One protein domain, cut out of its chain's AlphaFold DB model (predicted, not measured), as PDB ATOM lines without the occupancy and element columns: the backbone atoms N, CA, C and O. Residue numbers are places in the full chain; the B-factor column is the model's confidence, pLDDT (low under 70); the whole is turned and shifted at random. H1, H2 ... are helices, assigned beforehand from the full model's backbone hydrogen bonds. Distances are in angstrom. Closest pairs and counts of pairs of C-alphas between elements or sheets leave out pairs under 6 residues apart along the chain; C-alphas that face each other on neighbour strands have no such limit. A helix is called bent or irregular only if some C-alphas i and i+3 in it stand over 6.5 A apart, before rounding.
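Overview. This is residues 2 to 49 of the 265 residues of the protein "Xylanase" of Prevotella sp. CAG:1092 (UniProt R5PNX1). Picture a loose, open hairpin-like frame: one long helix, H2, runs back from a looped end made by residues 22 to 34, while the stretch of residues 14 to 21 makes the other limb and leads to a short helix, H1, at the far end. The middle between the limbs is thinly filled, and the two helices do not pack on each other. The printed part has 48 residues with two named helices, H1 then H2 along the chain, and no named strand. The class is all helix, though under half of the residues, 22 of 48, are in named elements. The whole is loose, with a radius of gyration of the C-alphas of 12.7 A and spans of 36 by 24 by 14 A.

Along the chain. Find C-alpha 35 at (259.298, 226.763, 177.185); from there H2, residues 35 to 48, runs 19.9 A to C-alpha 48 at (244.537, 213.821, 173.891). Then go to C-alpha 2 at (240.648, 232.990, 160.645), where H1, residues 2 to 9, begins; it is 10.4 A long.

Arrangement. H2 and H1 are apart, with no C-alpha of the one within 8 A of the other. Look between them for a long link of 25 residues, 10 to 34. In the backbones of H1 and H2, every O i to N i+4 pair is within hydrogen-bond range. Neither helix is bent.

Size, cuts and confidence. The two C-alphas farthest apart are those of Cys 10 and Asn 31, at 36.1 A, both in the long link. From C-alpha 2 to C-alpha 49 you cross 22.5 A. The printed part has no cut. Read the B-factor column for the model's confidence: the mean pLDDT of the printed part is 85.7, and no printed residue is under 70.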
ATOM      1  N   LYS A   2     241.473 233.484 161.776       85.94
ATOM      2  CA  LYS A   2     240.648 232.990 160.645       85.94
ATOM      3  C   LYS A   2     241.058 231.614 160.081       85.94
ATOM      4  O   LYS A   2     240.193 230.825 159.719       85.94
ATOM      5  N   TYR A   3     242.360 231.311 160.042       81.44
ATOM      6  CA  TYR A   3     242.869 229.995 159.628       81.44
ATOM      7  C   TYR A   3     242.492 228.873 160.613       81.44
ATOM      8  O   TYR A   3     241.974 227.844 160.197       81.44
ATOM      9  N   TYR A   4     242.663 229.094 161.921       85.88
ATOM     10  CA  TYR A   4     242.238 228.147 162.960       85.88
ATOM     11  C   TYR A   4     240.722 227.899 162.919       85.88
ATOM     12  O   TYR A   4     240.270 226.758 162.958       85.88
ATOM     13  N   GLU A   5     239.927 228.957 162.751       86.94
ATOM     14  CA  GLU A   5     238.475 228.843 162.587       86.94
ATOM     15  C   GLU A   5     238.084 228.055 161.331       86.94
ATOM     16  O   GLU A   5     237.097 227.324 161.345       86.94
ATOM     17  N   ALA A   6     238.825 228.202 160.228       85.94
ATOM     18  CA  ALA A   6     238.613 227.401 159.024       85.94
ATOM     19  C   ALA A   6     238.943 225.921 159.276       85.94
ATOM     20  O   ALA A   6     238.123 225.060 158.972       85.94
ATOM     21  N   MET A   7     240.076 225.630 159.925       85.31
ATOM     22  CA  MET A   7     240.474 224.265 160.296       85.31
ATOM     23  C   MET A   7     239.426 223.583 161.186       85.31
ATOM     24  O   MET A   7     239.004 222.466 160.892       85.31
ATOM     25  N   ARG A   8     238.934 224.279 162.220       83.62
ATOM     26  CA  ARG A   8     237.845 223.794 163.088       83.62
ATOM     27  C   ARG A   8     236.554 223.553 162.306       83.62
ATOM     28  O   ARG A   8     235.912 222.530 162.514       83.62
ATOM     29  N   ARG A   9     236.178 224.462 161.396       84.44
ATOM     30  CA  ARG A   9     234.975 224.319 160.552       84.44
ATOM     31  C   ARG A   9     235.045 223.121 159.605       84.44
ATOM     32  O   ARG A   9     234.012 222.521 159.334       84.44
ATOM     33  N   CYS A  10     236.238 222.752 159.148       81.38
ATOM     34  CA  CYS A  10     236.467 221.547 158.348       81.38
ATOM     35  C   CYS A  10     236.559 220.256 159.184       81.38
ATOM     36  O   CYS A  10     236.772 219.191 158.615       81.38
ATOM     37  N   GLY A  11     236.397 220.329 160.512       77.25
ATOM     38  CA  GLY A  11     236.424 219.165 161.404       77.25
ATOM     39  C   GLY A  11     237.824 218.693 161.805       77.25
ATOM     40  O   GLY A  11     237.949 217.610 162.370       77.25
ATOM     41  N   ASN A  12     238.872 219.481 161.542       79.44
ATOM     42  CA  ASN A  12     240.235 219.109 161.914       79.44
ATOM     43  C   ASN A  12     240.458 219.247 163.424       79.44
ATOM     44  O   ASN A  12     240.121 220.273 164.029       79.44
ATOM     45  N   GLU A  13     241.116 218.250 164.017       81.12
ATOM     46  CA  GLU A  13     241.675 218.371 165.361       81.12
ATOM     47  C   GLU A  13     242.835 219.365 165.326       81.12
ATOM     48  O   GLU A  13     243.897 219.122 164.759       81.12
ATOM     49  N   CYS A  14     242.606 220.541 165.896       86.25
ATOM     50  CA  CYS A  14     243.599 221.594 165.974       86.25
ATOM     51  C   CYS A  14     243.438 222.352 167.288       86.25
ATOM     52  O   CYS A  14     242.331 222.497 167.812       86.25
ATOM     53  N   ALA A  15     244.559 222.839 167.804       88.12
ATOM     54  CA  ALA A  15     244.625 223.722 168.954       88.12
ATOM     55  C   ALA A  15     245.436 224.963 168.569       88.12
ATOM     56  O   ALA A  15     246.331 224.896 167.726       88.12
ATOM     57  N   MET A  16     245.100 226.107 169.159       89.38
ATOM     58  CA  MET A  16     245.835 227.351 168.963       89.38
ATOM     59  C   MET A  16     246.239 227.895 170.330       89.38
ATOM     60  O   MET A  16     245.377 228.225 171.141       89.38
ATOM     61  N   TYR A  17     247.546 228.002 170.543       88.00
ATOM     62  CA  TYR A  17     248.153 228.563 171.745       88.00
ATOM     63  C   TYR A  17     248.807 229.898 171.383       88.00
ATOM     64  O   TYR A  17     249.460 230.011 170.344       88.00
ATOM     65  N   ILE A  18     248.588 230.927 172.203       88.56
ATOM     66  CA  ILE A  18     249.161 232.264 172.014       88.56
ATOM     67  C   ILE A  18     249.969 232.593 173.263       88.56
ATOM     68  O   ILE A  18     249.425 232.575 174.365       88.56
ATOM     69  N   TYR A  19     251.245 232.923 173.075       89.75
ATOM     70  CA  TYR A  19     252.154 233.284 174.159       89.75
ATOM     71  C   TYR A  19     252.472 234.789 174.115       89.75
ATOM     72  O   TYR A  19     252.585 235.342 173.018       89.75
ATOM     73  N   PRO A  20     252.648 235.465 175.267       90.38
ATOM     74  CA  PRO A  20     252.852 236.920 175.323       90.38
ATOM     75  C   PRO A  20     254.126 237.451 174.651       90.38
ATOM     76  O   PRO A  20     254.190 238.628 174.305       90.38
ATOM     77  N   SER A  21     255.156 236.619 174.481       86.56
ATOM     78  CA  SER A  21     256.405 236.998 173.813       86.56
ATOM     79  C   SER A  21     256.971 235.845 172.984       86.56
ATOM     80  O   SER A  21     256.668 234.675 173.234       86.56
ATOM     81  N   GLY A  22     257.816 236.176 172.002       81.44
ATOM     82  CA  GLY A  22     258.509 235.215 171.146       81.44
ATOM     83  C   GLY A  22     259.812 235.764 170.552       81.44
ATOM     84  O   GLY A  22     260.217 236.880 170.862       81.44
ATOM     85  N   GLY A  23     260.493 234.970 169.720       78.31
ATOM     86  CA  GLY A  23     261.793 235.323 169.136       78.31
ATOM     87  C   GLY A  23     262.445 234.155 168.389       78.31
ATOM     88  O   GLY A  23     261.817 233.123 168.154       78.31
ATOM     89  N   HIS A  24     263.715 234.295 168.004       77.88
ATOM     90  CA  HIS A  24     264.436 233.249 167.270       77.88
ATOM     91  C   HIS A  24     264.628 231.986 168.134       77.88
ATOM     92  O   HIS A  24     265.125 232.068 169.256       77.88
ATOM     93  N   GLY A  25     264.252 230.812 167.615       71.19
ATOM     94  CA  GLY A  25     264.257 229.561 168.391       71.19
ATOM     95  C   GLY A  25     263.058 229.399 169.333       71.19
ATOM     96  O   GLY A  25     263.154 228.652 170.307       71.19
ATOM     97  N   PHE A  26     261.957 230.108 169.051       76.69
ATOM     98  CA  PHE A  26     260.678 230.024 169.756       76.69
ATOM     99  C   PHE A  26     260.308 228.583 170.119       76.69
ATOM    100  O   PHE A  26     260.238 227.716 169.247       76.69
ATOM    101  N   GLY A  27     260.101 228.327 171.411       76.88
ATOM    102  CA  GLY A  27     259.715 227.018 171.926       76.88
ATOM    103  C   GLY A  27     260.813 225.943 171.928       76.88
ATOM    104  O   GLY A  27     260.812 225.092 172.808       76.88
ATOM    105  N   PHE A  28     261.781 225.999 171.010       80.12
ATOM    106  CA  PHE A  28     262.869 225.021 170.892       80.12
ATOM    107  C   PHE A  28     263.977 225.216 171.931       80.12
ATOM    108  O   PHE A  28     264.594 224.248 172.372       80.12
ATOM    109  N   ARG A  29     264.270 226.468 172.305       86.31
ATOM    110  CA  ARG A  29     265.301 226.770 173.305       86.31
ATOM    111  C   ARG A  29     264.729 226.655 174.711       86.31
ATOM    112  O   ARG A  29     263.717 227.285 175.010       86.31
ATOM    113  N   SER A  30     265.439 225.954 175.589       88.19
ATOM    114  CA  SER A  30     265.068 225.830 177.005       88.19
ATOM    115  C   SER A  30     265.097 227.155 177.772       88.19
ATOM    116  O   SER A  30     264.475 227.268 178.819       88.19
ATOM    117  N   ASN A  31     265.778 228.181 177.248       86.81
ATOM    118  CA  ASN A  31     265.802 229.523 177.837       86.81
ATOM    119  C   ASN A  31     264.625 230.422 177.412       86.81
ATOM    120  O   ASN A  31     264.588 231.595 177.785       86.81
ATOM    121  N   TYR A  32     263.684 229.917 176.612       87.94
ATOM    122  CA  TYR A  32     262.463 230.645 176.286       87.94
ATOM    123  C   TYR A  32     261.544 230.716 177.515       87.94
ATOM    124  O   TYR A  32     261.253 229.694 178.126       87.94
ATOM    125  N   THR A  33     261.040 231.912 177.846       89.88
ATOM    126  CA  THR A  33     260.238 232.173 179.059       89.88
ATOM    127  C   THR A  33     259.059 231.215 179.247       89.88
ATOM    128  O   THR A  33     258.761 230.846 180.376       89.88
ATOM    129  N   TYR A  34     258.404 230.794 178.159       89.75
ATOM    130  CA  TYR A  34     257.249 229.889 178.201       89.75
ATOM    131  C   TYR A  34     257.581 228.479 177.683       89.75
ATOM    132  O   TYR A  34     256.686 227.769 177.232       89.75
ATOM    133  N   HIS A  35     258.856 228.065 177.703       90.00
ATOM    134  CA  HIS A  35     259.298 226.763 177.185       90.00
ATOM    135  C   HIS A  35     258.564 225.596 177.847       90.00
ATOM    136  O   HIS A  35     257.921 224.808 177.154       90.00
ATOM    137  N   ASP A  36     258.595 225.530 179.178       92.31
ATOM    138  CA  ASP A  36     257.977 224.431 179.926       92.31
ATOM    139  C   ASP A  36     256.454 224.417 179.763       92.31
ATOM    140  O   ASP A  36     255.854 223.353 179.609       92.31
ATOM    141  N   GLN A  37     255.824 225.598 179.721       92.19
ATOM    142  CA  GLN A  37     254.389 225.717 179.464       92.19
ATOM    143  C   GLN A  37     254.032 225.211 178.060       92.19
ATOM    144  O   GLN A  37     253.099 224.422 177.919       92.19
ATOM    145  N   MET A  38     254.791 225.605 177.034       91.00
ATOM    146  CA  MET A  38     254.579 225.139 175.663       91.00
ATOM    147  C   MET A  38     254.753 223.623 175.556       91.00
ATOM    148  O   MET A  38     253.903 222.949 174.973       91.00
ATOM    149  N   LEU A  39     255.802 223.062 176.168       92.12
ATOM    150  CA  LEU A  39     256.013 221.614 176.200       92.12
ATOM    151  C   LEU A  39     254.874 220.887 176.915       92.12
ATOM    152  O   LEU A  39     254.424 219.845 176.434       92.12
ATOM    153  N   TYR A  40     254.392 221.421 178.035       92.62
ATOM    154  CA  TYR A  40     253.262 220.854 178.764       92.62
ATOM    155  C   TYR A  40     251.974 220.874 177.929       92.62
ATOM    156  O   TYR A  40     251.285 219.856 177.833       92.62
ATOM    157  N   GLU A  41     251.661 222.000 177.288       92.62
ATOM    158  CA  GLU A  41     250.479 222.171 176.439       92.62
ATOM    159  C   GLU A  41     250.533 221.263 175.204       92.62
ATOM    160  O   GLU A  41     249.567 220.549 174.931       92.62
ATOM    161  N   LEU A  42     251.680 221.199 174.520       89.81
ATOM    162  CA  LEU A  42     251.907 220.293 173.392       89.81
ATOM    163  C   LEU A  42     251.793 218.829 173.822       89.81
ATOM    164  O   LEU A  42     251.101 218.049 173.174       89.81
ATOM    165  N   THR A  43     252.426 218.451 174.933       89.75
ATOM    166  CA  THR A  43     252.357 217.085 175.471       89.75
ATOM    167  C   THR A  43     250.923 216.708 175.824       89.75
ATOM    168  O   THR A  43     250.485 215.598 175.530       89.75
ATOM    169  N   THR A  44     250.178 217.625 176.439       90.44
ATOM    170  CA  THR A  44     248.771 217.417 176.792       90.44
ATOM    171  C   THR A  44     247.913 217.270 175.542       90.44
ATOM    172  O   THR A  44     247.097 216.355 175.471       90.44
ATOM    173  N   TRP A  45     248.122 218.114 174.528       88.38
ATOM    174  CA  TRP A  45     247.418 218.006 173.254       88.38
ATOM    175  C   TRP A  45     247.703 216.668 172.569       88.38
ATOM    176  O   TRP A  45     246.761 215.940 172.275       88.38
ATOM    177  N   LEU A  46     248.975 216.283 172.427       85.31
ATOM    178  CA  LEU A  46     249.378 215.005 171.828       85.31
ATOM    179  C   LEU A  46     248.803 213.794 172.577       85.31
ATOM    180  O   LEU A  46     248.369 212.839 171.942       85.31
ATOM    181  N   LYS A  47     248.755 213.835 173.917       84.25
ATOM    182  CA  LYS A  47     248.132 212.780 174.740       84.25
ATOM    183  C   LYS A  47     246.618 212.675 174.548       84.25
ATOM    184  O   LYS A  47     246.056 211.614 174.804       84.25
ATOM    185  N   ASN A  48     245.976 213.762 174.127       83.25
ATOM    186  CA  ASN A  48     244.537 213.821 173.891       83.25
ATOM    187  C   ASN A  48     244.153 213.524 172.435       83.25
ATOM    188  O   ASN A  48     242.965 213.339 172.167       83.25
ATOM    189  N   LEU A  49     245.117 213.458 171.508       82.31
ATOM    190  CA  LEU A  49     244.847 213.029 170.139       82.31
ATOM    191  C   LEU A  49     244.518 211.525 170.111       82.31
ATOM    192  O   LEU A  49     245.166 210.736 170.810       82.31
TER     193      LEU A  49